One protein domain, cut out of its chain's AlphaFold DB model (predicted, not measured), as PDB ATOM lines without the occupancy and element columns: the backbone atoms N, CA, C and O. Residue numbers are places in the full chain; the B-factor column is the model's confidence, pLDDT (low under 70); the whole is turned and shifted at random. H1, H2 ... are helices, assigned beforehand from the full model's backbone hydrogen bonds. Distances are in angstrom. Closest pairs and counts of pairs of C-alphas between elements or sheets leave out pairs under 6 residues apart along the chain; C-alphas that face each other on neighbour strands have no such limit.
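What this domain is: This is residues 184 to 300 of the 301 residues of an uncharacterized protein of Campylobacter geochelonis (UniProt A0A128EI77). Four helices, H1, H3, H5 and H4, stand roughly side by side as a bundle, each packed on the next round the ring, and H6 adds a further helix on the H4 side. The short H2 sits at one end of the bundle, after a long loop from H1, and the short H7 folds back onto H5 and H6. The printed part has 117 residues with seven named helices, H1 to H7 in order along the chain, and no named strand; the class is all helix. It is compact, with a radius of gyration of the C-alphas of 13.3 A, and its outline is rounded, spanning 36 by 26 by 22 A.

Where its parts are: Find C-alpha 184 at (150.773, 220.140, 171.026); from there H1 runs through residues 184 to 197, 19.6 A. Go on past residues 198 to 210 to H2, residues 211 to 217. H3, residues 220 to 239, begins at C-alpha 220 at (171.785, 212.202, 168.369) and is the longest helix, 29.5 A, with a kink of 26 degrees near residue 229. Next come H4, residues 247 to 259, 18.1 A; H5, residues 263 to 271; and H6, residues 280 to 291, 16.5 A. H7, residues 294 to 298, ends at C-alpha 298 at (169.700, 230.087, 178.472).

How they stand to each other: Begin at H1, which touches H3 at a shallow tilt of 7 degrees, opposite ways; the closest C-alphas, of Val 187 and Lys 229, are 6.5 A apart. H1 also touches H4, at 28 degrees, the same way, with the C-alphas of Gly 188 and Phe 253 5.1 A apart. H1 only just touches H2, with 3 pairs of C-alphas within 8 A, through residue 195 alone. With residues 226 to 234 alone H3 touches H5, at a shallow tilt of 17 degrees, the same way; look at the closest C-alphas, of Ala 230 and Met 265, 6.7 A apart. H4 and H5 form a helical hairpin at 38 degrees, a tilt only just steep. H4 touches H6 at 34 degrees, only just shallow, with the C-alphas of Ala 258 and Ala 288 4.9 A apart. H7 touches H6, and only just H5, with 3 pairs of C-alphas within 8 A. H1 and H6 are apart, as are H3 and H6. In H1, H2, H4, H5, H6 and H7 every O i to N i+4 pair is within hydrogen-bond range; in H3, 12 of 16 are.

The domain as a whole: The C-alphas farthest apart, of Asp 211 and Arg 239, are 38.2 A from each other. The printed part has no cut, and its one long link joins H1 to H2. Check the B-factor column at residues 197 to 207: these have pLDDT under 70, while the mean of the printed part is 89.5.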
ATOM      1  N   LEU A 184     149.607 219.890 170.172       90.06
ATOM      2  CA  LEU A 184     150.773 220.140 171.026       90.06
ATOM      3  C   LEU A 184     150.785 219.163 172.199       90.06
ATOM      4  O   LEU A 184     151.846 218.649 172.546       90.06
ATOM      5  N   ARG A 185     149.620 218.848 172.778       87.50
ATOM      6  CA  ARG A 185     149.527 217.821 173.824       87.50
ATOM      7  C   ARG A 185     150.032 216.471 173.316       87.50
ATOM      8  O   ARG A 185     150.804 215.836 174.029       87.50
ATOM      9  N   GLU A 186     149.632 216.056 172.117       87.25
ATOM     10  CA  GLU A 186     150.080 214.791 171.520       87.25
ATOM     11  C   GLU A 186     151.585 214.805 171.233       87.25
ATOM     12  O   GLU A 186     152.313 213.928 171.684       87.25
ATOM     13  N   VAL A 187     152.095 215.858 170.585       91.38
ATOM     14  CA  VAL A 187     153.536 215.990 170.325       91.38
ATOM     15  C   VAL A 187     154.338 215.950 171.633       91.38
ATOM     16  O   VAL A 187     155.370 215.282 171.705       91.38
ATOM     17  N   GLY A 188     153.870 216.633 172.680       90.12
ATOM     18  CA  GLY A 188     154.477 216.582 174.010       90.12
ATOM     19  C   GLY A 188     154.426 215.182 174.628       90.12
ATOM     20  O   GLY A 188     155.435 214.708 175.152       90.12
ATOM     21  N   GLY A 189     153.283 214.498 174.534       86.06
ATOM     22  CA  GLY A 189     153.102 213.122 175.002       86.06
ATOM     23  C   GLY A 189     154.071 212.145 174.337       86.06
ATOM     24  O   GLY A 189     154.761 211.399 175.029       86.06
ATOM     25  N   GLU A 190     154.207 212.226 173.017       86.38
ATOM     26  CA  GLU A 190     155.131 211.421 172.217       86.38
ATOM     27  C   GLU A 190     156.601 211.666 172.575       86.38
ATOM     28  O   GLU A 190     157.386 210.726 172.706       86.38
ATOM     29  N   ILE A 191     156.991 212.927 172.791       89.31
ATOM     30  CA  ILE A 191     158.340 213.275 173.259       89.31
ATOM     31  C   ILE A 191     158.609 212.678 174.640       89.31
ATOM     32  O   ILE A 191     159.667 212.078 174.862       89.31
ATOM     33  N   LEU A 192     157.653 212.806 175.561       86.19
ATOM     34  CA  LEU A 192     157.769 212.237 176.899       86.19
ATOM     35  C   LEU A 192     157.857 210.706 176.845       86.19
ATOM     36  O   LEU A 192     158.699 210.111 177.521       86.19
ATOM     37  N   LEU A 193     157.028 210.062 176.024       83.00
ATOM     38  CA  LEU A 193     157.021 208.615 175.839       83.00
ATOM     39  C   LEU A 193     158.333 208.125 175.230       83.00
ATOM     40  O   LEU A 193     158.895 207.138 175.705       83.00
ATOM     41  N   PHE A 194     158.869 208.829 174.234       85.50
ATOM     42  CA  PHE A 194     160.155 208.497 173.634       85.50
ATOM     43  C   PHE A 194     161.290 208.581 174.663       85.50
ATOM     44  O   PHE A 194     162.065 207.635 174.792       85.50
ATOM     45  N   ALA A 195     161.312 209.638 175.481       82.62
ATOM     46  CA  ALA A 195     162.245 209.781 176.601       82.62
ATOM     47  C   ALA A 195     162.084 208.684 177.680       82.62
ATOM     48  O   ALA A 195     163.066 208.266 178.299       82.62
ATOM     49  N   SER A 196     160.860 208.182 177.875       74.62
ATOM     50  CA  SER A 196     160.518 207.148 178.867       74.62
ATOM     51  C   SER A 196     160.845 205.724 178.404       74.62
ATOM     52  O   SER A 196     161.295 204.882 179.186       74.62
ATOM     53  N   SER A 197     160.581 205.438 177.128       64.81
ATOM     54  CA  SER A 197     160.504 204.082 176.568       64.81
ATOM     55  C   SER A 197     161.856 203.389 176.414       64.81
ATOM     56  O   SER A 197     161.918 202.165 176.532       64.81
ATOM     57  N   ASP A 198     162.936 204.156 176.248       53.44
ATOM     58  CA  ASP A 198     164.304 203.630 176.193       53.44
ATOM     59  C   ASP A 198     164.925 203.411 177.586       53.44
ATOM     60  O   ASP A 198     165.993 202.811 177.689       53.44
ATOM     61  N   ASN A 199     164.249 203.837 178.664       48.97
ATOM     62  CA  ASN A 199     164.768 203.744 180.033       48.97
ATOM     63  C   ASN A 199     163.935 202.828 180.958       48.97
ATOM     64  O   ASN A 199     164.328 202.594 182.096       48.97
ATOM     65  N   GLY A 200     162.796 202.287 180.502       43.00
ATOM     66  CA  GLY A 200     161.949 201.394 181.314       43.00
ATOM     67  C   GLY A 200     161.166 202.091 182.438       43.00
ATOM     68  O   GLY A 200     160.639 201.419 183.324       43.00
ATOM     69  N   PHE A 201     161.065 203.424 182.406       45.34
ATOM     70  CA  PHE A 201     160.408 204.222 183.442       45.34
ATOM     71  C   PHE A 201     158.994 204.640 183.030       45.34
ATOM     72  O   PHE A 201     158.752 205.049 181.898       45.34
ATOM     73  N   ARG A 202     158.056 204.614 183.982       49.88
ATOM     74  CA  ARG A 202     156.842 205.437 183.908       49.88
ATOM     75  C   ARG A 202     157.230 206.840 184.356       49.88
ATOM     76  O   ARG A 202     157.227 207.102 185.549       49.88
ATOM     77  N   MET A 203     157.619 207.709 183.426       55.19
ATOM     78  CA  MET A 203     158.027 209.063 183.792       55.19
ATOM     79  C   MET A 203     156.828 209.862 184.299       55.19
ATOM     80  O   MET A 203     155.829 210.020 183.598       55.19
ATOM     81  N   SER A 204     156.953 210.425 185.499       57.88
ATOM     82  CA  SER A 204     156.153 211.579 185.892       57.88
ATOM     83  C   SER A 204     157.019 212.836 185.808       57.88
ATOM     84  O   SER A 204     158.168 212.833 186.242       57.88
ATOM     85  N   VAL A 205     156.463 213.957 185.332       58.41
ATOM     86  CA  VAL A 205     157.132 215.284 185.350       58.41
ATOM     87  C   VAL A 205     157.439 215.793 186.773       58.41
ATOM     88  O   VAL A 205     157.797 216.947 186.968       58.41
ATOM     89  N   LYS A 206     157.254 214.958 187.798       61.41
ATOM     90  CA  LYS A 206     157.530 215.238 189.209       61.41
ATOM     91  C   LYS A 206     158.777 214.508 189.716       61.41
ATOM     92  O   LYS A 206     159.242 214.813 190.810       61.41
ATOM     93  N   GLU A 207     159.310 213.553 188.959       67.88
ATOM     94  CA  GLU A 207     160.458 212.744 189.368       67.88
ATOM     95  C   GLU A 207     161.792 213.415 189.041       67.88
ATOM     96  O   GLU A 207     161.910 214.251 188.149       67.88
ATOM     97  N   LYS A 208     162.843 213.057 189.778       74.50
ATOM     98  CA  LYS A 208     164.194 213.512 189.448       74.50
ATOM     99  C   LYS A 208     164.702 212.724 188.237       74.50
ATOM    100  O   LYS A 208     164.681 211.498 188.257       74.50
ATOM    101  N   LYS A 209     165.240 213.422 187.228       80.06
ATOM    102  CA  LYS A 209     165.899 212.796 186.067       80.06
ATOM    103  C   LYS A 209     167.023 211.848 186.524       80.06
ATOM    104  O   LYS A 209     167.861 212.257 187.339       80.06
ATOM    105  N   SER A 210     167.062 210.624 185.990       82.19
ATOM    106  CA  SER A 210     168.207 209.716 186.150       82.19
ATOM    107  C   SER A 210     169.377 210.150 185.261       82.19
ATOM    108  O   SER A 210     169.198 210.941 184.329       82.19
ATOM    109  N   ASP A 211     170.585 209.661 185.539       84.69
ATOM    110  CA  ASP A 211     171.757 209.975 184.712       84.69
ATOM    111  C   ASP A 211     171.661 209.333 183.323       84.69
ATOM    112  O   ASP A 211     172.116 209.917 182.339       84.69
ATOM    113  N   GLU A 212     171.019 208.170 183.222       85.56
ATOM    114  CA  GLU A 212     170.716 207.499 181.956       85.56
ATOM    115  C   GLU A 212     169.798 208.365 181.096       85.56
ATOM    116  O   GLU A 212     170.098 208.602 179.925       85.56
ATOM    117  N   LEU A 213     168.736 208.921 181.692       84.88
ATOM    118  CA  LEU A 213     167.834 209.829 180.996       84.88
ATOM    119  C   LEU A 213     168.570 211.095 180.535       84.88
ATOM    120  O   LEU A 213     168.432 211.479 179.379       84.88
ATOM    121  N   ARG A 214     169.395 211.718 181.390       87.19
ATOM    122  CA  ARG A 214     170.198 212.894 180.993       87.19
ATOM    123  C   ARG A 214     171.087 212.590 179.782       87.19
ATOM    124  O   ARG A 214     171.091 213.356 178.825       87.19
ATOM    125  N   LYS A 215     171.794 211.454 179.796       89.44
ATOM    126  CA  LYS A 215     172.642 211.016 178.672       89.44
ATOM    127  C   LYS A 215     171.826 210.743 177.410       89.44
ATOM    128  O   LYS A 215     172.258 211.096 176.317       89.44
ATOM    129  N   PHE A 216     170.653 210.130 177.548       89.75
ATOM    130  CA  PHE A 216     169.769 209.857 176.420       89.75
ATOM    131  C   PHE A 216     169.269 211.141 175.750       89.75
ATOM    132  O   PHE A 216     169.308 211.241 174.524       89.75
ATOM    133  N   LEU A 217     168.850 212.134 176.539       90.94
ATOM    134  CA  LEU A 217     168.360 213.423 176.039       90.94
ATOM    135  C   LEU A 217     169.438 214.204 175.267       90.94
ATOM    136  O   LEU A 217     169.117 214.940 174.344       90.94
ATOM    137  N   GLN A 218     170.718 213.975 175.573       90.69
ATOM    138  CA  GLN A 218     171.858 214.550 174.846       90.69
ATOM    139  C   GLN A 218     172.267 213.753 173.595       90.69
ATOM    140  O   GLN A 218     173.215 214.123 172.904       90.69
ATOM    141  N   SER A 219     171.602 212.635 173.295       92.62
ATOM    142  CA  SER A 219     171.981 211.779 172.170       92.62
ATOM    143  C   SER A 219     171.502 212.323 170.818       92.62
ATOM    144  O   SER A 219     170.439 212.941 170.698       92.62
ATOM    145  N   ASP A 220     172.222 211.966 169.752       95.00
ATOM    146  CA  ASP A 220     171.785 212.202 168.369       95.00
ATOM    147  C   ASP A 220     170.421 211.564 168.076       95.00
ATOM    148  O   ASP A 220     169.645 212.080 167.272       95.00
ATOM    149  N   LYS A 221     170.119 210.429 168.724       93.12
ATOM    150  CA  LYS A 221     168.845 209.720 168.563       93.12
ATOM    151  C   LYS A 221     167.682 210.583 169.058       93.12
ATOM    152  O   LYS A 221     166.706 210.746 168.328       93.12
ATOM    153  N   PHE A 222     167.802 211.164 170.252       92.50
ATOM    154  CA  PHE A 222     166.792 212.075 170.793       92.50
ATOM    155  C   PHE A 222     166.704 213.378 169.998       92.50
ATOM    156  O   PHE A 222     165.605 213.835 169.684       92.50
ATOM    157  N   THR A 223     167.849 213.931 169.595       93.81
ATOM    158  CA  THR A 223     167.901 215.152 168.783       93.81
ATOM    159  C   THR A 223     167.161 214.976 167.457       93.81
ATOM    160  O   THR A 223     166.301 215.789 167.119       93.81
ATOM    161  N   LYS A 224     167.430 213.886 166.724       95.00
ATOM    162  CA  LYS A 224     166.741 213.573 165.461       95.00
ATOM    163  C   LYS A 224     165.240 213.382 165.664       95.00
ATOM    164  O   LYS A 224     164.453 213.938 164.908       95.00
ATOM    165  N   PHE A 225     164.837 212.648 166.700       93.50
ATOM    166  CA  PHE A 225     163.420 212.474 167.021       93.50
ATOM    167  C   PHE A 225     162.729 213.817 167.308       93.50
ATOM    168  O   PHE A 225     161.679 214.109 166.737       93.50
ATOM    169  N   SER A 226     163.346 214.671 168.129       94.12
ATOM    170  CA  SER A 226     162.817 216.005 168.441       94.12
ATOM    171  C   SER A 226     162.717 216.890 167.196       94.12
ATOM    172  O   SER A 226     161.724 217.592 167.030       94.12
ATOM    173  N   GLN A 227     163.685 216.825 166.278       96.00
ATOM    174  CA  GLN A 227     163.626 217.547 165.001       96.00
ATOM    175  C   GLN A 227     162.451 217.100 164.121       96.00
ATOM    176  O   GLN A 227     161.803 217.946 163.504       96.00
ATOM    177  N   GLU A 228     162.150 215.802 164.075       95.75
ATOM    178  CA  GLU A 228     160.980 215.291 163.352       95.75
ATOM    179  C   GLU A 228     159.678 215.804 163.975       95.75
ATOM    180  O   GLU A 228     158.833 216.365 163.275       95.75
ATOM    181  N   LYS A 229     159.553 215.735 165.305       94.81
ATOM    182  CA  LYS A 229     158.379 216.249 166.025       94.81
ATOM    183  C   LYS A 229     158.223 217.772 165.898       94.81
ATOM    184  O   LYS A 229     157.104 218.275 165.808       94.81
ATOM    185  N   ALA A 230     159.325 218.517 165.792       97.12
ATOM    186  CA  ALA A 230     159.301 219.968 165.613       97.12
ATOM    187  C   ALA A 230     158.615 220.401 164.307       97.12
ATOM    188  O   ALA A 230     158.072 221.505 164.243       97.12
ATOM    189  N   LYS A 231     158.608 219.551 163.268       97.56
ATOM    190  CA  LYS A 231     157.918 219.844 162.000       97.56
ATOM    191  C   LYS A 231     156.416 220.036 162.216       97.56
ATOM    192  O   LYS A 231     155.854 220.994 161.691       97.56
ATOM    193  N   PHE A 232     155.799 219.185 163.037       96.19
ATOM    194  CA  PHE A 232     154.372 219.245 163.367       96.19
ATOM    195  C   PHE A 232     154.025 220.523 164.134       96.19
ATOM    196  O   PHE A 232     153.106 221.238 163.747       96.19
ATOM    197  N   VAL A 233     154.811 220.868 165.161       96.88
ATOM    198  CA  VAL A 233     154.616 222.108 165.937       96.88
ATOM    199  C   VAL A 233     154.718 223.329 165.029       96.88
ATOM    200  O   VAL A 233     153.818 224.162 165.010       96.88
ATOM    201  N   LYS A 234     155.777 223.418 164.215       97.56
ATOM    202  CA  LYS A 234     155.960 224.536 163.281       97.56
ATOM    203  C   LYS A 234     154.796 224.665 162.307       97.56
ATOM    204  O   LYS A 234     154.381 225.777 162.008       97.56
ATOM    205  N   GLU A 235     154.273 223.553 161.806       97.00
ATOM    206  CA  GLU A 235     153.152 223.570 160.871       97.00
ATOM    207  C   GLU A 235     151.857 224.084 161.512       97.00
ATOM    208  O   GLU A 235     151.131 224.854 160.886       97.00
ATOM    209  N   ILE A 236     151.607 223.754 162.780       94.25
ATOM    210  CA  ILE A 236     150.478 224.312 163.536       94.25
ATOM    211  C   ILE A 236     150.655 225.815 163.738       94.25
ATOM    212  O   ILE A 236     149.722 226.579 163.495       94.25
ATOM    213  N   LEU A 237     151.861 226.253 164.102       95.50
ATOM    214  CA  LEU A 237     152.152 227.665 164.368       95.50
ATOM    215  C   LEU A 237     152.127 228.548 163.111       95.50
ATOM    216  O   LEU A 237     151.865 229.743 163.206       95.50
ATOM    217  N   LYS A 238     152.299 227.971 161.914       95.50
ATOM    218  CA  LYS A 238     152.021 228.680 160.650       95.50
ATOM    219  C   LYS A 238     150.536 229.000 160.462       95.50
ATOM    220  O   LYS A 238     150.206 229.930 159.730       95.50
ATOM    221  N   ARG A 239     149.645 228.200 161.055       92.31
ATOM    222  CA  ARG A 239     148.190 228.243 160.827       92.31
ATOM    223  C   ARG A 239     147.435 228.915 161.970       92.31
ATOM    224  O   ARG A 239     146.398 229.526 161.732       92.31
ATOM    225  N   LYS A 240     147.947 228.809 163.197       90.75
ATOM    226  CA  LYS A 240     147.358 229.383 164.411       90.75
ATOM    227  C   LYS A 240     148.430 230.082 165.243       90.75
ATOM    228  O   LYS A 240     149.516 229.548 165.442       90.75
ATOM    229  N   LYS A 241     148.103 231.260 165.779       94.38
ATOM    230  CA  LYS A 241     148.946 231.939 166.774       94.38
ATOM    231  C   LYS A 241     148.931 231.154 168.084       94.38
ATOM    232  O   LYS A 241     147.911 230.555 168.420       94.38
ATOM    233  N   LEU A 242     150.004 231.246 168.873       95.31
ATOM    234  CA  LEU A 242     150.055 230.605 170.194       95.31
ATOM    235  C   LEU A 242     148.891 231.021 171.102       95.31
ATOM    236  O   LEU A 242     148.335 230.181 171.797       95.31
ATOM    237  N   SER A 243     148.458 232.285 171.038       94.12
ATOM    238  CA  SER A 243     147.319 232.796 171.814       94.12
ATOM    239  C   SER A 243     145.969 232.147 171.465       94.12
ATOM    240  O   SER A 243     144.977 232.415 172.135       94.12
ATOM    241  N   GLN A 244     145.900 231.366 170.384       93.44
ATOM    242  CA  GLN A 244     144.709 230.627 169.953       93.44
ATOM    243  C   GLN A 244     144.771 229.143 170.340       93.44
ATOM    244  O   GLN A 244     143.810 228.418 170.094       93.44
ATOM    245  N   ILE A 245     145.892 228.680 170.895       90.94
ATOM    246  CA  ILE A 245     146.040 227.316 171.400       90.94
ATOM    247  C   ILE A 245     145.396 227.242 172.784       90.94
ATOM    248  O   ILE A 245     145.439 228.202 173.556       90.94
ATOM    249  N   ASN A 246     144.795 226.096 173.104       89.94
ATOM    250  CA  ASN A 246     144.270 225.845 174.436       89.94
ATOM    251  C   ASN A 246     145.374 226.040 175.499       89.94
ATOM    252  O   ASN A 246     146.489 225.536 175.366       89.94
ATOM    253  N   HIS A 247     145.056 226.785 176.558       91.75
ATOM    254  CA  HIS A 247     146.032 227.163 177.579       91.75
ATOM    255  C   HIS A 247     146.633 225.947 178.302       91.75
ATOM    256  O   HIS A 247     147.849 225.868 178.463       91.75
ATOM    257  N   ASP A 248     145.804 224.968 178.678       89.25
ATOM    258  CA  ASP A 248     146.247 223.759 179.388       89.25
ATOM    259  C   ASP A 248     147.128 222.873 178.498       89.25
ATOM    260  O   ASP A 248     148.097 222.266 178.958       89.25
ATOM    261  N   GLU A 249     146.808 222.814 177.206       89.19
ATOM    262  CA  GLU A 249     147.624 222.141 176.198       89.19
ATOM    263  C   GLU A 249     149.014 222.781 176.079       89.19
ATOM    264  O   GLU A 249     150.025 222.070 176.101       89.19
ATOM    265  N   LEU A 250     149.074 224.113 175.994       94.62
ATOM    266  CA  LEU A 250     150.332 224.850 175.917       94.62
ATOM    267  C   LEU A 250     151.159 224.681 177.199       94.62
ATOM    268  O   LEU A 250     152.353 224.386 177.122       94.62
ATOM    269  N   GLU A 251     150.534 224.785 178.375       94.56
ATOM    270  CA  GLU A 251     151.208 224.545 179.653       94.56
ATOM    271  C   GLU A 251     151.798 223.138 179.745       94.56
ATOM    272  O   GLU A 251     152.925 222.965 180.213       94.56
ATOM    273  N   LEU A 252     151.038 222.116 179.343       91.12
ATOM    274  CA  LEU A 252     151.501 220.734 179.388       91.12
ATOM    275  C   LEU A 252     152.707 220.536 178.470       91.12
ATOM    276  O   LEU A 252     153.697 219.922 178.874       91.12
ATOM    277  N   PHE A 253     152.646 221.089 177.259       94.38
ATOM    278  CA  PHE A 253     153.757 221.046 176.320       94.38
ATOM    279  C   PHE A 253     155.005 221.747 176.881       94.38
ATOM    280  O   PHE A 253     156.109 221.206 176.779       94.38
ATOM    281  N   ILE A 254     154.845 222.899 177.542       96.88
ATOM    282  CA  ILE A 254     155.936 223.605 178.230       96.88
ATOM    283  C   ILE A 254     156.498 222.766 179.378       96.88
ATOM    284  O   ILE A 254     157.706 222.569 179.437       96.88
ATOM    285  N   LYS A 255     155.648 222.212 180.253       94.50
ATOM    286  CA  LYS A 255     156.058 221.356 181.380       94.50
ATOM    287  C   LYS A 255     156.907 220.176 180.907       94.50
ATOM    288  O   LYS A 255     157.952 219.903 181.493       94.50
ATOM    289  N   VAL A 256     156.493 219.496 179.835       92.56
ATOM    290  CA  VAL A 256     157.253 218.375 179.259       92.56
ATOM    291  C   VAL A 256     158.610 218.837 178.732       92.56
ATOM    292  O   VAL A 256     159.634 218.246 179.078       92.56
ATOM    293  N   ASN A 257     158.634 219.889 177.911       95.50
ATOM    294  CA  ASN A 257     159.864 220.343 177.263       95.50
ATOM    295  C   ASN A 257     160.831 221.019 178.242       95.50
ATOM    296  O   ASN A 257     162.039 220.848 178.106       95.50
ATOM    297  N   ALA A 258     160.326 221.689 179.277       95.00
ATOM    298  CA  ALA A 258     161.130 222.132 180.405       95.00
ATOM    299  C   ALA A 258     161.703 220.920 181.144       95.00
ATOM    300  O   ALA A 258     162.912 220.834 181.304       95.00
ATOM    301  N   TYR A 259     160.886 219.934 181.524       91.69
ATOM    302  CA  TYR A 259     161.349 218.758 182.266       91.69
ATOM    303  C   TYR A 259     162.539 218.050 181.590       91.69
ATOM    304  O   TYR A 259     163.553 217.780 182.241       91.69
ATOM    305  N   ILE A 260     162.453 217.800 180.281       91.56
ATOM    306  CA  ILE A 260     163.506 217.126 179.501       91.56
ATOM    307  C   ILE A 260     164.594 218.074 178.955       91.56
ATOM    308  O   ILE A 260     165.448 217.623 178.202       91.56
ATOM    309  N   ASP A 261     164.570 219.359 179.317       93.94
ATOM    310  CA  ASP A 261     165.509 220.385 178.831       93.94
ATOM    311  C   ASP A 261     165.582 220.498 177.290       93.94
ATOM    312  O   ASP A 261     166.644 220.610 176.685       93.94
ATOM    313  N   ASN A 262     164.425 220.432 176.623       95.44
ATOM    314  CA  ASN A 262     164.322 220.526 175.166       95.44
ATOM    315  C   ASN A 262     164.321 221.987 174.701       95.44
ATOM    316  O   ASN A 262     163.268 222.568 174.410       95.44
ATOM    317  N   GLU A 263     165.520 222.562 174.598       96.69
ATOM    318  CA  GLU A 263     165.757 223.927 174.107       96.69
ATOM    319  C   GLU A 263     165.036 224.197 172.778       96.69
ATOM    320  O   GLU A 263     164.394 225.233 172.606       96.69
ATOM    321  N   MET A 264     165.085 223.247 171.840       97.12
ATOM    322  CA  MET A 264     164.547 223.425 170.490       97.12
ATOM    323  C   MET A 264     163.049 223.724 170.493       97.12
ATOM    324  O   MET A 264     162.601 224.626 169.784       97.12
ATOM    325  N   MET A 265     162.270 222.978 171.275       97.69
ATOM    326  CA  MET A 265     160.819 223.157 171.318       97.69
ATOM    327  C   MET A 265     160.436 224.473 171.986       97.69
ATOM    328  O   MET A 265     159.573 225.181 171.470       97.69
ATOM    329  N   ILE A 266     161.105 224.846 173.081       98.38
ATOM    330  CA  ILE A 266     160.845 226.128 173.750       98.38
ATOM    331  C   ILE A 266     161.252 227.303 172.861       98.38
ATOM    332  O   ILE A 266     160.507 228.275 172.752       98.38
ATOM    333  N   LYS A 267     162.377 227.194 172.148       98.44
ATOM    334  CA  LYS A 267     162.803 228.203 171.176       98.44
ATOM    335  C   LYS A 267     161.764 228.416 170.075       98.44
ATOM    336  O   LYS A 267     161.461 229.561 169.757       98.44
ATOM    337  N   ILE A 268     161.169 227.344 169.546       98.38
ATOM    338  CA  ILE A 268     160.076 227.448 168.564       98.38
ATOM    339  C   ILE A 268     158.900 228.245 169.141       98.38
ATOM    340  O   ILE A 268     158.345 229.088 168.440       98.38
ATOM    341  N   LEU A 269     158.522 228.021 170.404       98.25
ATOM    342  CA  LEU A 269     157.456 228.804 171.034       98.25
ATOM    343  C   LEU A 269     157.851 230.282 171.190       98.25
ATOM    344  O   LEU A 269     157.057 231.163 170.868       98.25
ATOM    345  N   LEU A 270     159.074 230.571 171.645       98.25
ATOM    346  CA  LEU A 270     159.579 231.942 171.793       98.25
ATOM    347  C   LEU A 270     159.552 232.710 170.469       98.25
ATOM    348  O   LEU A 270     159.034 233.823 170.417       98.25
ATOM    349  N   GLU A 271     160.019 232.083 169.388       97.69
ATOM    350  CA  GLU A 271     159.983 232.638 168.028       97.69
ATOM    351  C   GLU A 271     158.553 232.908 167.522       97.69
ATOM    352  O   GLU A 271     158.373 233.661 166.567       97.69
ATOM    353  N   ASN A 272     157.533 232.322 168.160       97.62
ATOM    354  CA  ASN A 272     156.119 232.465 167.807       97.62
ATOM    355  C   ASN A 272     155.301 233.234 168.864       97.62
ATOM    356  O   ASN A 272     154.075 233.109 168.902       97.62
ATOM    357  N   GLY A 273     155.963 234.046 169.696       96.88
ATOM    358  CA  GLY A 273     155.295 234.980 170.610       96.88
ATOM    359  C   GLY A 273     154.885 234.370 171.950       96.88
ATOM    360  O   GLY A 273     153.893 234.791 172.538       96.88
ATOM    361  N   LEU A 274     155.622 233.374 172.460       97.88
ATOM    362  CA  LEU A 274     155.343 232.770 173.774       97.88
ATOM    363  C   LEU A 274     155.232 233.818 174.887       97.88
ATOM    364  O   LEU A 274     154.346 233.725 175.732       97.88
ATOM    365  N   CYS A 275     156.123 234.812 174.883       97.12
ATOM    366  CA  CYS A 275     156.153 235.846 175.915       97.12
ATOM    367  C   CYS A 275     155.120 236.963 175.707       97.12
ATOM    368  O   CYS A 275     154.959 237.795 176.595       97.12
ATOM    369  N   ASP A 276     154.383 236.941 174.593       95.94
ATOM    370  CA  ASP A 276     153.241 237.832 174.366       95.94
ATOM    371  C   ASP A 276     151.960 237.301 175.040       95.94
ATOM    372  O   ASP A 276     150.956 238.009 175.131       95.94
ATOM    373  N   ILE A 277     151.974 236.048 175.508       96.44
ATOM    374  CA  ILE A 277     150.870 235.429 176.244       96.44
ATOM    375  C   ILE A 277     151.050 235.712 177.737       96.44
ATOM    376  O   ILE A 277     152.121 235.451 178.293       96.44
ATOM    377  N   ASP A 278     149.988 236.206 178.386       93.75
ATOM    378  CA  ASP A 278     150.000 236.575 179.807       93.75
ATOM    379  C   ASP A 278     150.618 235.465 180.665       93.75
ATOM    380  O   ASP A 278     150.182 234.314 180.623       93.75
ATOM    381  N   LYS A 279     151.665 235.823 181.417       95.25
ATOM    382  CA  LYS A 279     152.419 234.962 182.351       95.25
ATOM    383  C   LYS A 279     153.077 233.715 181.755       95.25
ATOM    384  O   LYS A 279     153.777 233.015 182.481       95.25
ATOM    385  N   MET A 280     152.939 233.436 180.460       96.56
ATOM    386  CA  MET A 280     153.443 232.186 179.882       96.56
ATOM    387  C   MET A 280     154.978 232.157 179.797       96.56
ATOM    388  O   MET A 280     155.604 231.112 179.984       96.56
ATOM    389  N   CYS A 281     155.602 233.323 179.598       96.88
ATOM    390  CA  CYS A 281     157.056 233.494 179.685       96.88
ATOM    391  C   CYS A 281     157.574 233.147 181.094       96.88
ATOM    392  O   CYS A 281     158.457 232.308 181.257       96.88
ATOM    393  N   GLU A 282     156.971 233.754 182.123       97.94
ATOM    394  CA  GLU A 282     157.330 233.560 183.534       97.94
ATOM    395  C   GLU A 282     157.085 232.117 183.984       97.94
ATOM    396  O   GLU A 282     157.930 231.516 184.648       97.94
ATOM    397  N   PHE A 283     155.960 231.535 183.565       97.88
ATOM    398  CA  PHE A 283     155.634 230.133 183.788       97.88
ATOM    399  C   PHE A 283     156.702 229.206 183.191       97.88
ATOM    400  O   PHE A 283     157.177 228.297 183.872       97.88
ATOM    401  N   THR A 284     157.144 229.473 181.959       98.31
ATOM    402  CA  THR A 284     158.194 228.679 181.300       98.31
ATOM    403  C   THR A 284     159.520 228.763 182.053       98.31
ATOM    404  O   THR A 284     160.154 227.735 182.295       98.31
ATOM    405  N   VAL A 285     159.917 229.964 182.487       98.31
ATOM    406  CA  VAL A 285     161.116 230.161 183.317       98.31
ATOM    407  C   VAL A 285     160.994 229.401 184.640       98.31
ATOM    408  O   VAL A 285     161.940 228.726 185.046       98.31
ATOM    409  N   SER A 286     159.832 229.456 185.295       97.88
ATOM    410  CA  SER A 286     159.583 228.758 186.560       97.88
ATOM    411  C   SER A 286     159.694 227.235 186.420       97.88
ATOM    412  O   SER A 286     160.390 226.591 187.209       97.88
ATOM    413  N   GLU A 287     159.080 226.648 185.387       95.81
ATOM    414  CA  GLU A 287     159.183 225.208 185.121       95.81
ATOM    415  C   GLU A 287     160.621 224.798 184.758       95.81
ATOM    416  O   GLU A 287     161.111 223.770 185.233       95.81
ATOM    417  N   ALA A 288     161.349 225.620 183.997       96.62
ATOM    418  CA  ALA A 288     162.750 225.359 183.670       96.62
ATOM    419  C   ALA A 288     163.668 225.420 184.910       96.62
ATOM    420  O   ALA A 288     164.533 224.559 185.083       96.62
ATOM    421  N   GLN A 289     163.450 226.369 185.828       96.31
ATOM    422  CA  GLN A 289     164.170 226.440 187.110       96.31
ATOM    423  C   GLN A 289     163.901 225.209 187.980       96.31
ATOM    424  O   GLN A 289     164.830 224.583 188.495       96.31
ATOM    425  N   LYS A 290     162.627 224.830 188.111       93.25
ATOM    426  CA  LYS A 290     162.186 223.655 188.870       93.25
ATOM    427  C   LYS A 290     162.841 222.362 188.375       93.25
ATOM    428  O   LYS A 290     163.152 221.488 189.186       93.25
ATOM    429  N   HIS A 291     163.071 222.244 187.068       90.19
ATOM    430  CA  HIS A 291     163.640 221.050 186.442       90.19
ATOM    431  C   HIS A 291     165.141 221.125 186.136       90.19
ATOM    432  O   HIS A 291     165.689 220.148 185.607       90.19
ATOM    433  N   GLN A 292     165.806 222.214 186.549       92.62
ATOM    434  CA  GLN A 292     167.232 222.468 186.304       92.62
ATOM    435  C   GLN A 292     167.563 222.297 184.819       92.62
ATOM    436  O   GLN A 292     168.380 221.463 184.430       92.62
ATOM    437  N   SER A 293     166.805 223.012 183.997       93.75
ATOM    438  CA  SER A 293     166.837 222.915 182.543       93.75
ATOM    439  C   SER A 293     167.706 224.039 182.010       93.75
ATOM    440  O   SER A 293     167.217 225.119 181.673       93.75
ATOM    441  N   ASP A 294     169.016 223.822 182.080       94.94
ATOM    442  CA  ASP A 294     170.019 224.851 181.825       94.94
ATOM    443  C   ASP A 294     169.945 225.360 180.384       94.94
ATOM    444  O   ASP A 294     170.096 226.562 180.153       94.94
ATOM    445  N   ASP A 295     169.661 224.482 179.422       95.69
ATOM    446  CA  ASP A 295     169.578 224.842 178.008       95.69
ATOM    447  C   ASP A 295     168.339 225.695 177.735       95.69
ATOM    448  O   ASP A 295     168.439 226.763 177.127       95.69
ATOM    449  N   VAL A 296     167.189 225.310 178.291       97.38
ATOM    450  CA  VAL A 296     165.969 226.124 178.233       97.38
ATOM    451  C   VAL A 296     166.161 227.468 178.940       97.38
ATOM    452  O   VAL A 296     165.789 228.501 178.389       97.38
ATOM    453  N   LEU A 297     166.770 227.502 180.131       98.06
ATOM    454  CA  LEU A 297     167.000 228.746 180.878       98.06
ATOM    455  C   LEU A 297     167.914 229.726 180.138       98.06
ATOM    456  O   LEU A 297     167.778 230.936 180.320       98.06
ATOM    457  N   ARG A 298     168.840 229.233 179.305       97.75
ATOM    458  CA  ARG A 298     169.700 230.087 178.472       97.75
ATOM    459  C   ARG A 298     168.918 230.887 177.431       97.75
ATOM    460  O   ARG A 298     169.406 231.939 177.036       97.75
ATOM    461  N   LEU A 299     167.721 230.450 177.036       97.94
ATOM    462  CA  LEU A 299     166.876 231.170 176.076       97.94
ATOM    463  C   LEU A 299     166.248 232.456 176.642       97.94
ATOM    464  O   LEU A 299     165.762 233.275 175.869       97.94
ATOM    465  N   PHE A 300     166.242 232.626 177.968       95.69
ATOM    466  CA  PHE A 300     165.588 233.742 178.670       95.69
ATOM    467  C   PHE A 300     166.584 234.726 179.307       95.69
ATOM    468  O   PHE A 300     166.198 235.521 180.164       95.69
TER     469      PHE A 300